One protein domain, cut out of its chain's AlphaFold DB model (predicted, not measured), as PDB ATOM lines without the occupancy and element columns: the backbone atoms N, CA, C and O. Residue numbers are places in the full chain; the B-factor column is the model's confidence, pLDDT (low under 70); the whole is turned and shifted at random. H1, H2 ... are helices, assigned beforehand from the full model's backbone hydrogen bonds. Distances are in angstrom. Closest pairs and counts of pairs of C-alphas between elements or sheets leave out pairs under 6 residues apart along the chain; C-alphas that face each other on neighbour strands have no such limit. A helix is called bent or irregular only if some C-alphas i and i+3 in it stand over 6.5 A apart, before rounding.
ATOM      1  N   LEU A  32     181.532 182.522  98.419       90.44
ATOM      2  CA  LEU A  32     181.440 181.548  99.509       90.44
ATOM      3  C   LEU A  32     180.002 181.107  99.815       90.44
ATOM      4  O   LEU A  32     179.766 179.908  99.966       90.44
ATOM      5  N   ALA A  33     179.047 182.036  99.896       89.81
ATOM      6  CA  ALA A  33     177.637 181.704 100.099       89.81
ATOM      7  C   ALA A  33     177.080 180.890  98.917       89.81
ATOM      8  O   ALA A  33     176.474 179.840  99.131       89.81
ATOM      9  N   VAL A  34     177.402 181.295  97.683       92.19
ATOM     10  CA  VAL A  34     177.053 180.564  96.452       92.19
ATOM     11  C   VAL A  34     177.632 179.147  96.461       92.19
ATOM     12  O   VAL A  34     176.934 178.200  96.112       92.19
ATOM     13  N   PHE A  35     178.884 178.971  96.896       94.81
ATOM     14  CA  PHE A  35     179.491 177.646  97.043       94.81
ATOM     15  C   PHE A  35     178.721 176.765  98.034       94.81
ATOM     16  O   PHE A  35     178.417 175.616  97.723       94.81
ATOM     17  N   PHE A  36     178.384 177.277  99.221       93.56
ATOM     18  CA  PHE A  36     177.657 176.478 100.210       93.56
ATOM     19  C   PHE A  36     176.228 176.142  99.766       93.56
ATOM     20  O   PHE A  36     175.740 175.069 100.117       93.56
ATOM     21  N   ALA A  37     175.592 176.998  98.962       92.56
ATOM     22  CA  ALA A  37     174.264 176.759  98.400       92.56
ATOM     23  C   ALA A  37     174.209 175.582  97.404       92.56
ATOM     24  O   ALA A  37     173.127 175.088  97.107       92.56
ATOM     25  N   GLN A  38     175.357 175.087  96.918       93.69
ATOM     26  CA  GLN A  38     175.424 173.913  96.033       93.69
ATOM     27  C   GLN A  38     175.090 172.590  96.744       93.69
ATOM     28  O   GLN A  38     174.919 171.566  96.090       93.69
ATOM     29  N   PHE A  39     175.025 172.589  98.077       92.06
ATOM     30  CA  PHE A  39     174.798 171.395  98.882       92.06
ATOM     31  C   PHE A  39     173.387 171.439  99.482       92.06
ATOM     32  O   PHE A  39     173.186 172.011 100.549       92.06
ATOM     33  N   GLU A  40     172.415 170.798  98.823       87.19
ATOM     34  CA  GLU A  40     170.977 170.861  99.170       87.19
ATOM     35  C   GLU A  40     170.661 170.541 100.642       87.19
ATOM     36  O   GLU A  40     169.761 171.121 101.242       87.19
ATOM     37  N   SER A  41     171.417 169.624 101.248       85.00
ATOM     38  CA  SER A  41     171.232 169.187 102.640       85.00
ATOM     39  C   SER A  41     172.069 169.976 103.657       85.00
ATOM     40  O   SER A  41     172.130 169.612 104.833       85.00
ATOM     41  N   PHE A  42     172.730 171.054 103.230       91.62
ATOM     42  CA  PHE A  42     173.608 171.860 104.065       91.62
ATOM     43  C   PHE A  42     173.108 173.301 104.200       91.62
ATOM     44  O   PHE A  42     172.941 174.020 103.224       91.62
ATOM     45  N   SER A  43     172.957 173.769 105.441       89.56
ATOM     46  CA  SER A  43     172.597 175.163 105.729       89.56
ATOM     47  C   SER A  43     173.826 175.990 106.115       89.56
ATOM     48  O   SER A  43     174.412 175.789 107.195       89.56
ATOM     49  N   PHE A  44     174.190 176.941 105.250       87.94
ATOM     50  CA  PHE A  44     175.203 177.957 105.534       87.94
ATOM     51  C   PHE A  44     174.772 178.838 106.714       87.94
ATOM     52  O   PHE A  44     173.617 179.234 106.829       87.94
ATOM     53  N   ASN A  45     175.705 179.129 107.620       85.88
ATOM     54  CA  ASN A  45     175.481 180.011 108.759       85.88
ATOM     55  C   ASN A  45     176.450 181.193 108.683       85.88
ATOM     56  O   ASN A  45     177.600 181.070 109.113       85.88
ATOM     57  N   ALA A  46     175.969 182.334 108.184       83.31
ATOM     58  CA  ALA A  46     176.747 183.568 108.033       83.31
ATOM     59  C   ALA A  46     177.294 184.121 109.365       83.31
ATOM     60  O   ALA A  46     178.296 184.827 109.394       83.31
ATOM     61  N   ARG A  47     176.700 183.733 110.504       81.88
ATOM     62  CA  ARG A  47     177.173 184.127 111.845       81.88
ATOM     63  C   ARG A  47     178.403 183.332 112.299       81.88
ATOM     64  O   ARG A  47     178.977 183.632 113.347       81.88
ATOM     65  N   GLN A  48     178.788 182.287 111.568       84.81
ATOM     66  CA  GLN A  48     179.987 181.489 111.820       84.81
ATOM     67  C   GLN A  48     181.042 181.752 110.745       84.81
ATOM     68  O   GLN A  48     180.716 182.076 109.610       84.81
ATOM     69  N   SER A  49     182.317 181.538 111.085       85.94
ATOM     70  CA  SER A  49     183.391 181.616 110.092       85.94
ATOM     71  C   SER A  49     183.185 180.613 108.958       85.94
ATOM     72  O   SER A  49     182.646 179.514 109.153       85.94
ATOM     73  N   SER A  50     183.685 180.949 107.775       88.88
ATOM     74  CA  SER A  50     183.626 180.092 106.591       88.88
ATOM     75  C   SER A  50     184.318 178.754 106.848       88.88
ATOM     76  O   SER A  50     183.825 177.708 106.432       88.88
ATOM     77  N   HIS A  51     185.386 178.746 107.654       88.81
ATOM     78  CA  HIS A  51     186.037 177.509 108.093       88.81
ATOM     79  C   HIS A  51     185.107 176.610 108.927       88.81
ATOM     80  O   HIS A  51     185.073 175.397 108.723       88.81
ATOM     81  N   LYS A  52     184.323 177.177 109.860       89.62
ATOM     82  CA  LYS A  52     183.372 176.399 110.677       89.62
ATOM     83  C   LYS A  52     182.256 175.806 109.819       89.62
ATOM     84  O   LYS A  52     181.923 174.633 109.994       89.62
ATOM     85  N   ASN A  53     181.722 176.585 108.878       91.88
ATOM     86  CA  ASN A  53     180.755 176.087 107.899       91.88
ATOM     87  C   ASN A  53     181.355 174.944 107.065       91.88
ATOM     88  O   ASN A  53     180.764 173.870 106.974       91.88
ATOM     89  N   PHE A  54     182.583 175.104 106.571       94.38
ATOM     90  CA  PHE A  54     183.267 174.069 105.801       94.38
ATOM     91  C   PHE A  54     183.535 172.784 106.606       94.38
ATOM     92  O   PHE A  54     183.300 171.679 106.115       94.38
ATOM     93  N   LYS A  55     183.946 172.896 107.878       93.75
ATOM     94  CA  LYS A  55     184.125 171.740 108.780       93.75
ATOM     95  C   LYS A  55     182.808 170.976 108.976       93.75
ATOM     96  O   LYS A  55     182.810 169.745 108.954       93.75
ATOM     97  N   ARG A  56     181.678 171.685 109.115       95.31
ATOM     98  CA  ARG A  56     180.336 171.074 109.198       95.31
ATOM     99  C   ARG A  56     179.957 170.351 107.904       95.31
ATOM    100  O   ARG A  56     179.478 169.224 107.982       95.31
ATOM    101  N   LEU A  57     180.223 170.951 106.746       95.00
ATOM    102  CA  LEU A  57     179.958 170.336 105.444       95.00
ATOM    103  C   LEU A  57     180.746 169.030 105.265       95.00
ATOM    104  O   LEU A  57     180.173 167.984 104.971       95.00
ATOM    105  N   ILE A  58     182.058 169.051 105.519       95.25
ATOM    106  CA  ILE A  58     182.895 167.848 105.411       95.25
ATOM    107  C   ILE A  58     182.443 166.758 106.388       95.25
ATOM    108  O   ILE A  58     182.488 165.575 106.040       95.25
ATOM    109  N   LYS A  59     181.983 167.129 107.591       94.44
ATOM    110  CA  LYS A  59     181.403 166.183 108.552       94.44
ATOM    111  C   LYS A  59     180.119 165.548 108.014       94.44
ATOM    112  O   LYS A  59     179.972 164.333 108.128       94.44
ATOM    113  N   ALA A  60     179.234 166.334 107.401       92.69
ATOM    114  CA  ALA A  60     178.014 165.824 106.779       92.69
ATOM    115  C   ALA A  60     178.341 164.805 105.673       92.69
ATOM    116  O   ALA A  60     177.911 163.658 105.762       92.69
ATOM    117  N   ILE A  61     179.225 165.158 104.732       92.12
ATOM    118  CA  ILE A  61     179.674 164.259 103.648       92.12
ATOM    119  C   ILE A  61     180.326 162.976 104.200       92.12
ATOM    120  O   ILE A  61     180.159 161.877 103.672       92.12
ATOM    121  N   SER A  62     181.095 163.100 105.286       90.31
ATOM    122  CA  SER A  62     181.833 161.974 105.876       90.31
ATOM    123  C   SER A  62     180.981 161.064 106.759       90.31
ATOM    124  O   SER A  62     181.500 160.062 107.235       90.31
ATOM    125  N   SER A  63     179.713 161.395 107.011       91.44
ATOM    126  CA  SER A  63     178.866 160.625 107.927       91.44
ATOM    127  C   SER A  63     178.566 159.248 107.344       91.44
ATOM    128  O   SER A  63     177.941 159.136 106.289       91.44
ATOM    129  N   ASP A  64     179.056 158.190 107.987       90.25
ATOM    130  CA  ASP A  64     178.940 156.822 107.487       90.25
ATOM    131  C   ASP A  64     177.612 156.161 107.857       90.25
ATOM    132  O   ASP A  64     177.129 156.336 108.974       90.25
ATOM    133  N   PRO A  65     177.014 155.385 106.933       89.94
ATOM    134  CA  PRO A  65     175.901 154.528 107.294       89.94
ATOM    135  C   PRO A  65     176.392 153.412 108.225       89.94
ATOM    136  O   PRO A  65     177.525 152.928 108.106       89.94
ATOM    137  N   ASN A  66     175.505 152.973 109.119       93.56
ATOM    138  CA  ASN A  66     175.776 151.846 110.015       93.56
ATOM    139  C   ASN A  66     176.066 150.564 109.217       93.56
ATOM    140  O   ASN A  66     176.985 149.817 109.553       93.56
ATOM    141  N   ASP A  67     175.335 150.375 108.118       96.06
ATOM    142  CA  ASP A  67     175.473 149.243 107.207       96.06
ATOM    143  C   ASP A  67     176.877 149.184 106.550       96.06
ATOM    144  O   ASP A  67     177.271 150.132 105.854       96.06
ATOM    145  N   PRO A  68     177.666 148.112 106.779       94.62
ATOM    146  CA  PRO A  68     179.028 147.997 106.259       94.62
ATOM    147  C   PRO A  68     179.124 147.924 104.731       94.62
ATOM    148  O   PRO A  68     180.048 148.509 104.162       94.62
ATOM    149  N   GLU A  69     178.186 147.251 104.060       95.62
ATOM    150  CA  GLU A  69     178.196 147.101 102.600       95.62
ATOM    151  C   GLU A  69     177.922 148.443 101.922       95.62
ATOM    152  O   GLU A  69     178.686 148.895 101.064       95.62
ATOM    153  N   ARG A  70     176.902 149.162 102.398       94.31
ATOM    154  CA  ARG A  70     176.578 150.520 101.961       94.31
ATOM    155  C   ARG A  70     177.727 151.484 102.235       94.31
ATOM    156  O   ARG A  70     178.005 152.363 101.419       94.31
ATOM    157  N   ARG A  71     178.425 151.337 103.367       94.62
ATOM    158  CA  ARG A  71     179.612 152.144 103.690       94.62
ATOM    159  C   ARG A  71     180.740 151.903 102.692       94.62
ATOM    160  O   ARG A  71     181.325 152.868 102.202       94.62
ATOM    161  N   ALA A  72     181.030 150.641 102.378       94.69
ATOM    162  CA  ALA A  72     182.040 150.275 101.393       94.69
ATOM    163  C   ALA A  72     181.683 150.821 100.001       94.69
ATOM    164  O   ALA A  72     182.524 151.469  99.373       94.69
ATOM    165  N   ALA A  73     180.425 150.666  99.580       95.31
ATOM    166  CA  ALA A  73     179.919 151.165  98.303       95.31
ATOM    167  C   ALA A  73     180.018 152.700  98.177       95.31
ATOM    168  O   ALA A  73     180.408 153.220  97.133       95.31
ATOM    169  N   LEU A  74     179.734 153.445  99.253       94.50
ATOM    170  CA  LEU A  74     179.764 154.915  99.245       94.50
ATOM    171  C   LEU A  74     181.159 155.520  99.454       94.50
ATOM    172  O   LEU A  74     181.346 156.717  99.220       94.50
ATOM    173  N   LYS A  75     182.152 154.737  99.890       92.81
ATOM    174  CA  LYS A  75     183.487 155.248 100.249       92.81
ATOM    175  C   LYS A  75     184.151 156.007  99.096       92.81
ATOM    176  O   LYS A  75     184.716 157.081  99.312       92.81
ATOM    177  N   GLY A  76     184.083 155.462  97.880       94.25
ATOM    178  CA  GLY A  76     184.642 156.088  96.677       94.25
ATOM    179  C   GLY A  76     183.956 157.411  96.337       94.25
ATOM    180  O   GLY A  76     184.631 158.429  96.172       94.25
ATOM    181  N   PHE A  77     182.622 157.411  96.332       93.81
ATOM    182  CA  PHE A  77     181.806 158.596  96.068       93.81
ATOM    183  C   PHE A  77     182.093 159.721  97.073       93.81
ATOM    184  O   PHE A  77     182.481 160.818  96.681       93.81
ATOM    185  N   LYS A  78     182.052 159.424  98.377       92.62
ATOM    186  CA  LYS A  78     182.355 160.402  99.434       92.62
ATOM    187  C   LYS A  78     183.779 160.942  99.355       92.62
ATOM    188  O   LYS A  78     184.031 162.107  99.659       92.62
ATOM    189  N   ASN A  79     184.751 160.116  98.961       93.12
ATOM    190  CA  ASN A  79     186.119 160.580  98.727       93.12
ATOM    191  C   ASN A  79     186.179 161.617  97.601       93.12
ATOM    192  O   ASN A  79     186.854 162.637  97.760       93.12
ATOM    193  N   ALA A  80     185.490 161.361  96.489       95.25
ATOM    194  CA  ALA A  80     185.402 162.293  95.371       95.25
ATOM    195  C   ALA A  80     184.677 163.585  95.778       95.25
ATOM    196  O   ALA A  80     185.215 164.671  95.569       95.25
ATOM    197  N   GLU A  81     183.538 163.472  96.459       94.81
ATOM    198  CA  GLU A  81     182.749 164.609  96.937       94.81
ATOM    199  C   GLU A  81     183.544 165.495  97.909       94.81
ATOM    200  O   GLU A  81     183.586 166.712  97.755       94.81
ATOM    201  N   ARG A  82     184.303 164.907  98.847       94.44
ATOM    202  CA  ARG A  82     185.202 165.678  99.728       94.44
ATOM    203  C   ARG A  82     186.293 166.420  98.969       94.44
ATOM    204  O   ARG A  82     186.659 167.524  99.368       94.44
ATOM    205  N   ARG A  83     186.864 165.814  97.925       94.88
ATOM    206  CA  ARG A  83     187.884 166.473  97.092       94.88
ATOM    207  C   ARG A  83     187.273 167.634  96.313       94.88
ATOM    208  O   ARG A  83     187.852 168.717  96.322       94.88
ATOM    209  N   ALA A  84     186.095 167.429  95.726       95.00
ATOM    210  CA  ALA A  84     185.342 168.470  95.038       95.00
ATOM    211  C   ALA A  84     184.980 169.622  95.989       95.00
ATOM    212  O   ALA A  84     185.290 170.768  95.687       95.00
ATOM    213  N   ALA A  85     184.456 169.322  97.183       94.69
ATOM    214  CA  ALA A  85     184.130 170.323  98.196       94.69
ATOM    215  C   ALA A  85     185.362 171.128  98.641       94.69
ATOM    216  O   ALA A  85     185.294 172.347  98.750       94.69
ATOM    217  N   ARG A  86     186.520 170.480  98.850       94.62
ATOM    218  CA  ARG A  86     187.783 171.178  99.173       94.62
ATOM    219  C   ARG A  86     188.233 172.106  98.049       94.62
ATOM    220  O   ARG A  86     188.663 173.221  98.334       94.62
ATOM    221  N   LYS A  87     188.141 171.651  96.798       94.88
ATOM    222  CA  LYS A  87     188.484 172.468  95.633       94.88
ATOM    223  C   LYS A  87     187.532 173.660  95.508       94.88
ATOM    224  O   LYS A  87     188.006 174.786  95.464       94.88
ATOM    225  N   GLY A  88     186.222 173.421  95.538       95.88
ATOM    226  CA  GLY A  88     185.204 174.468  95.436       95.88
ATOM    227  C   GLY A  88     185.313 175.506  96.551       95.88
ATOM    228  O   GLY A  88     185.270 176.699  96.278       95.88
ATOM    229  N   PHE A  89     185.574 175.074  97.788       94.88
ATOM    230  CA  PHE A  89     185.788 175.993  98.906       94.88
ATOM    231  C   PHE A  89     187.025 176.878  98.701       94.88
ATOM    232  O   PHE A  89     186.969 178.082  98.936       94.88
ATOM    233  N   LYS A  90     188.139 176.304  98.221       93.00
ATOM    234  CA  LYS A  90     189.344 177.074  97.883       93.00
ATOM    235  C   LYS A  90     189.072 178.067  96.750       93.00
ATOM    236  O   LYS A  90     189.469 179.222  96.858       93.00
ATOM    237  N   ASP A  91     188.386 177.631  95.698       94.38
ATOM    238  CA  ASP A  91     188.054 178.475  94.550       94.38
ATOM    239  C   ASP A  91     187.140 179.641  94.973       94.38
ATOM    240  O   ASP A  91     187.361 180.777  94.558       94.38
ATOM    241  N   ALA A  92     186.169 179.392  95.855       93.94
ATOM    242  CA  ALA A  92     185.292 180.419  96.410       93.94
ATOM    243  C   ALA A  92     186.047 181.430  97.290       93.94
ATOM    244  O   ALA A  92     185.823 182.632  97.165       93.94
ATOM    245  N   LEU A  93     186.990 180.975  98.127       91.81
ATOM    246  CA  LEU A  93     187.854 181.868  98.913       91.81
ATOM    247  C   LEU A  93     188.698 182.785  98.023       91.81
ATOM    248  O   LEU A  93     188.837 183.969  98.320       91.81
ATOM    249  N   VAL A  94     189.257 182.247  96.935       91.44
ATOM    250  CA  VAL A  94     190.032 183.036  95.968       91.44
ATOM    251  C   VAL A  94     189.139 184.052  95.257       91.44
ATOM    252  O   VAL A  94     189.545 185.194  95.081       91.44
ATOM    253  N   GLN A  95     187.912 183.680  94.890       91.94
ATOM    254  CA  GLN A  95     186.962 184.613  94.280       91.94
ATOM    255  C   GLN A  95     186.552 185.738  95.237       91.94
ATOM    256  O   GLN A  95     186.543 186.897  94.827       91.94
ATOM    257  N   ASP A  96     186.268 185.429  96.506       90.00
ATOM    258  CA  ASP A  96     185.984 186.447  97.528       90.00
ATOM    259  C   ASP A  96     187.187 187.380  97.739       90.00
ATOM    260  O   ASP A  96     187.026 188.598  97.813       90.00
ATOM    261  N   PHE A  97     188.401 186.822  97.787       89.81
ATOM    262  CA  PHE A  97     189.635 187.603  97.861       89.81
ATOM    263  C   PHE A  97     189.766 188.544  96.655       89.81
ATOM    264  O   PHE A  97     189.945 189.749  96.829       89.81
ATOM    265  N   ASN A  98     189.597 188.021  95.442       90.88
ATOM    266  CA  ASN A  98     189.711 188.782  94.201       90.88
ATOM    267  C   ASN A  98     188.653 189.891  94.102       90.88
ATOM    268  O   ASN A  98     188.967 190.992  93.662       90.88
ATOM    269  N   LYS A  99     187.415 189.645  94.555       87.88
ATOM    270  CA  LYS A  99     186.373 190.684  94.631       87.88
ATOM    271  C   LYS A  99     186.787 191.846  95.536       87.88
ATOM    272  O   LYS A  99     186.397 192.982  95.286       87.88
ATOM    273  N   ARG A 100     187.552 191.573  96.600       84.31
ATOM    274  CA  ARG A 100     187.910 192.576  97.612       84.31
ATOM    275  C   ARG A 100     189.211 193.315  97.321       84.31
ATOM    276  O   ARG A 100     189.302 194.500  97.653       84.31
ATOM    277  N   PHE A 101     190.198 192.616  96.769       87.38
ATOM    278  CA  PHE A 101     191.561 193.115  96.575       87.38
ATOM    279  C   PHE A 101     191.959 193.238  95.103       87.38
ATOM    280  O   PHE A 101     193.035 193.745  94.827       87.38
ATOM    281  N   GLY A 102     191.104 192.826  94.167       89.75
ATOM    282  CA  GLY A 102     191.407 192.835  92.740       89.75
ATOM    283  C   GLY A 102     192.168 191.591  92.280       89.75
ATOM    284  O   GLY A 102     192.586 190.744  93.069       89.75
ATOM    285  N   HIS A 138     202.515 185.034 108.074       77.69
ATOM    286  CA  HIS A 138     201.731 183.804 108.008       77.69
ATOM    287  C   HIS A 138     200.266 184.133 108.296       77.69
ATOM    288  O   HIS A 138     199.896 184.430 109.437       77.69
ATOM    289  N   ILE A 139     199.439 184.141 107.250       78.31
ATOM    290  CA  ILE A 139     198.029 184.531 107.325       78.31
ATOM    291  C   ILE A 139     197.164 183.394 106.799       78.31
ATOM    292  O   ILE A 139     197.332 182.927 105.675       78.31
ATOM    293  N   ASN A 140     196.151 183.045 107.580       79.88
ATOM    294  CA  ASN A 140     195.095 182.159 107.129       79.88
ATOM    295  C   ASN A 140     194.160 182.911 106.162       79.88
ATOM    296  O   ASN A 140     193.460 183.843 106.569       79.88
ATOM    297  N   LEU A 141     194.099 182.474 104.899       80.69
ATOM    298  CA  LEU A 141     193.241 183.070 103.862       80.69
ATOM    299  C   LEU A 141     191.762 183.138 104.280       80.69
ATOM    300  O   LEU A 141     191.072 184.097 103.942       80.69
ATOM    301  N   VAL A 142     191.281 182.163 105.055       81.25
ATOM    302  CA  VAL A 142     189.905 182.180 105.568       81.25
ATOM    303  C   VAL A 142     189.700 183.320 106.559       81.25
ATOM    304  O   VAL A 142     188.696 184.019 106.483       81.25
ATOM    305  N   ASP A 143     190.659 183.543 107.463       79.25
ATOM    306  CA  ASP A 143     190.610 184.670 108.397       79.25
ATOM    307  C   ASP A 143     190.684 186.006 107.641       79.25
ATOM    308  O   ASP A 143     189.990 186.945 108.025       79.25
ATOM    309  N   LEU A 144     191.476 186.100 106.567       83.56
ATOM    310  CA  LEU A 144     191.545 187.305 105.737       83.56
ATOM    311  C   LEU A 144     190.190 187.620 105.090       83.56
ATOM    312  O   LEU A 144     189.699 188.737 105.233       83.56
ATOM    313  N   VAL A 145     189.563 186.640 104.436       82.06
ATOM    314  CA  VAL A 145     188.267 186.822 103.764       82.06
ATOM    315  C   VAL A 145     187.140 187.076 104.770       82.06
ATOM    316  O   VAL A 145     186.371 188.019 104.595       82.06
ATOM    317  N   ASP A 146     187.055 186.298 105.852       79.38
ATOM    318  CA  ASP A 146     185.984 186.440 106.847       79.38
ATOM    319  C   ASP A 146     186.085 187.758 107.625       79.38
ATOM    320  O   ASP A 146     185.076 188.402 107.907       79.38
ATOM    321  N   ARG A 147     187.298 188.178 108.007       72.94
ATOM    322  CA  ARG A 147     187.486 189.363 108.861       72.94
ATOM    323  C   ARG A 147     187.495 190.661 108.074       72.94
ATOM    324  O   ARG A 147     187.045 191.671 108.616       72.94
ATOM    325  N   ALA A 148     187.934 190.633 106.813       63.88
ATOM    326  CA  ALA A 148     187.815 191.777 105.914       63.88
ATOM    327  C   ALA A 148     186.347 192.175 105.683       63.88
ATOM    328  O   ALA A 148     186.076 193.368 105.564       63.88
ATOM    329  N   LYS A 149     185.405 191.216 105.696       62.41
ATOM    330  CA  LYS A 149     183.955 191.486 105.593       62.41
ATOM    331  C   LYS A 149     183.422 192.333 106.751       62.41
ATOM    332  O   LYS A 149     182.591 193.202 106.547       62.41
ATOM    333  N   ILE A 150     183.936 192.118 107.962       61.16
ATOM    334  CA  ILE A 150     183.448 192.761 109.197       61.16
ATOM    335  C   ILE A 150     184.411 193.824 109.756       61.16
ATOM    336  O   ILE A 150     184.282 194.229 110.912       61.16
ATOM    337  N   GLY A 151     185.425 194.225 108.979       59.44
ATOM    338  CA  GLY A 151     186.429 195.222 109.377       59.44
ATOM    339  C   GLY A 151     187.269 194.837 110.604       59.44
ATOM    340  O   GLY A 151     187.851 195.705 111.258       59.44
ATOM    341  N   ARG A 152     187.327 193.548 110.963       65.00
ATOM    342  CA  ARG A 152     188.070 193.088 112.147       65.00
ATOM    343  C   ARG A 152     189.542 192.823 111.815       65.00
ATOM    344  O   ARG A 152     189.850 192.407 110.702       65.00
ATOM    345  N   PRO A 153     190.459 192.994 112.788       63.28
ATOM    346  CA  PRO A 153     191.870 192.668 112.599       63.28
ATOM    347  C   PRO A 153     192.065 191.235 112.123       63.28
ATOM    348  O   PRO A 153     191.610 190.309 112.798       63.28
ATOM    349  N   VAL A 154     192.786 191.047 111.019       74.44
ATOM    350  CA  VAL A 154     193.254 189.728 110.585       74.44
ATOM    351  C   VAL A 154     194.294 189.224 111.584       74.44
ATOM    352  O   VAL A 154     195.150 189.983 112.034       74.44
ATOM    353  N   ARG A 155     194.193 187.953 111.985       71.50
ATOM    354  CA  ARG A 155     195.240 187.335 112.806       71.50
ATOM    355  C   ARG A 155     196.447 187.060 111.923       71.50
ATOM    356  O   ARG A 155     196.321 186.356 110.926       71.50
ATOM    357  N   VAL A 156     197.589 187.597 112.326       70.25
ATOM    358  CA  VAL A 156     198.899 187.252 111.779       70.25
ATOM    359  C   VAL A 156     199.543 186.269 112.750       70.25
ATOM    360  O   VAL A 156     199.591 186.534 113.952       70.25
ATOM    361  N   PHE A 157     200.007 185.135 112.242       65.25
ATOM    362  CA  PHE A 157     200.700 184.127 113.036       65.25
ATOM    363  C   PHE A 157     202.210 184.338 112.969       65.25
ATOM    364  O   PHE A 157     202.749 184.732 111.936       65.25
ATOM    365  N   ALA A 158     202.905 184.044 114.069       59.88
ATOM    366  CA  ALA A 158     204.363 184.127 114.108       59.88
ATOM    367  C   ALA A 158     205.030 182.991 113.303       59.88
ATOM    368  O   ALA A 158     206.179 183.124 112.895       59.88
ATOM    369  N   SER A 159     204.323 181.876 113.060       61.47
ATOM    370  CA  SER A 159     204.802 180.747 112.246       61.47
ATOM    371  C   SER A 159     203.662 179.864 111.711       61.47
ATOM    372  O   SER A 159     202.576 179.821 112.296       61.47
ATOM    373  N   LEU A 160     203.945 179.077 110.660       57.28
ATOM    374  CA  LEU A 160     203.048 178.039 110.110       57.28
ATOM    375  C   LEU A 160     202.594 176.999 111.151       57.28
ATOM    376  O   LEU A 160     201.495 176.454 111.064       57.28
ATOM    377  N   HIS A 161     203.430 176.694 112.148       55.00
ATOM    378  CA  HIS A 161     203.091 175.704 113.175       55.00
ATOM    379  C   HIS A 161     201.943 176.191 114.071       55.00
ATOM    380  O   HIS A 161     201.058 175.422 114.443       55.00
ATOM    381  N   GLN A 162     201.921 177.493 114.354       51.16
ATOM    382  CA  GLN A 162     200.891 178.133 115.165       51.16
ATOM    383  C   GLN A 162     199.566 178.285 114.401       51.16
ATOM    384  O   GLN A 162     198.497 178.230 115.005       51.16
ATOM    385  N   GLU A 163     199.627 178.405 113.071       48.78
ATOM    386  CA  GLU A 163     198.454 178.365 112.193       48.78
ATOM    387  C   GLU A 163     197.738 177.001 112.276       48.78
ATOM    388  O   GLU A 163     196.524 176.953 112.473       48.78
ATOM    389  N   ASN A 164     198.479 175.885 112.243       48.06
ATOM    390  CA  ASN A 164     197.910 174.529 112.303       48.06
ATOM    391  C   ASN A 164     197.248 174.166 113.646       48.06
ATOM    392  O   ASN A 164     196.378 173.295 113.681       48.06
ATOM    393  N   GLN A 165     197.612 174.838 114.740       45.62
ATOM    394  CA  GLN A 165     197.079 174.562 116.081       45.62
ATOM    395  C   GLN A 165     195.670 175.133 116.316       45.62
ATOM    396  O   GLN A 165     194.996 174.758 117.271       45.62
ATOM    397  N   ILE A 166     195.202 176.034 115.446       43.88
ATOM    398  CA  ILE A 166     193.863 176.649 115.538       43.88
ATOM    399  C   ILE A 166     192.831 175.851 114.719       43.88
ATOM    400  O   ILE A 166     191.625 176.091 114.809       43.88
TER     401      ILE A 166
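AT A GLANCE: This is residues 32 to 102 and 138 to 166 of the 168 residues of an uncharacterized protein of Rhizopogon vinicolor AM-OR11-026 (UniProt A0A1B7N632). A long helix, H3, and a shorter one, H2, which folds back beside part of it, make a helical hairpin. Toward the end where H2 begins and H3 ends, the short H1 packs on H3, and H4 packs on it at a steep tilt; the small H5 lies off to one side and touches no helix. The printed part has 100 residues with five named helices, H1 to H5 in order along the chain, and no named strand; the class is all helix. The whole is loose, with a radius of gyration of the C-alphas of 15.8 A, and elongated, spanning 48 by 30 by 23 A.

HOW THE PARTS SIT: H1, residues 32 to 36, touches residues 88 to 96 of H3, residues 68 to 101; the closest C-alphas, of Leu 32 and Ala 92, are 5.1 A apart. H1 is close to but not clearly touching H2, residues 50 to 62, with the C-alphas of Leu 32 and Ser 50 closest at 7.6 A. H2 and H3 form a helical hairpin, at a shallow tilt of 17 degrees, opposite ways. They touch along residues 78 to 89 of H3, with the C-alphas of Ile 61 and Lys 78 closest at 6.3 A. H3 is the hub, touching three helices. It has a kink of 44 degrees near residue 76 and is irregular, C-alphas 73 and 76 being 7.0 A apart. H4, residues 141 to 149, touches H3 at residues 93 to 97, at a steep tilt of 53 degrees, the same way; the closest C-alphas, of Phe 97 and Val 145, are 6.1 A apart. H4 only just touches H2, at residues 50 to 51, with 3 pairs of C-alphas within 8 A, the closest being those of His 51 and Val 142 at 6.6 A. Helix packing is mostly crossed, but only just: 1 of 3 touching pairs given a tilt is shallow. H5, residues 160 to 164, is apart from the other four helices. Residues 138 to 139 pair with residues 156 to 157, antiparallel. In H1, H2 and H5 each O i to N i+4 pair is within hydrogen-bond range; in H3 28 of 30 are, in H4 4 of 5.

IN THESE COORDINATES: H1 begins at C-alpha 32, (181.440, 181.548, 99.509). H2 measures 18.2 A from first to last C-alpha. H3 measures 47.8 A and ends at C-alpha 101, (191.561, 193.115, 96.575). H4 measures 12.7 A. H5 ends at C-alpha 164, (197.910, 174.529, 112.303).

THE WHOLE: The two C-alphas farthest apart, those of Glu 69 and Gly 151, are 49.3 A apart. Residues 103 to 137 are not printed, and C-alphas 102 and 138 are 20.5 A apart across this cut. The link from H1 to H2 is long, with 13 residues; H2 to H3 is tight, and H4 to H5 short. Mean pLDDT of the printed part is 84.4; residues 148 to 153 and 157 to 166 are under 70.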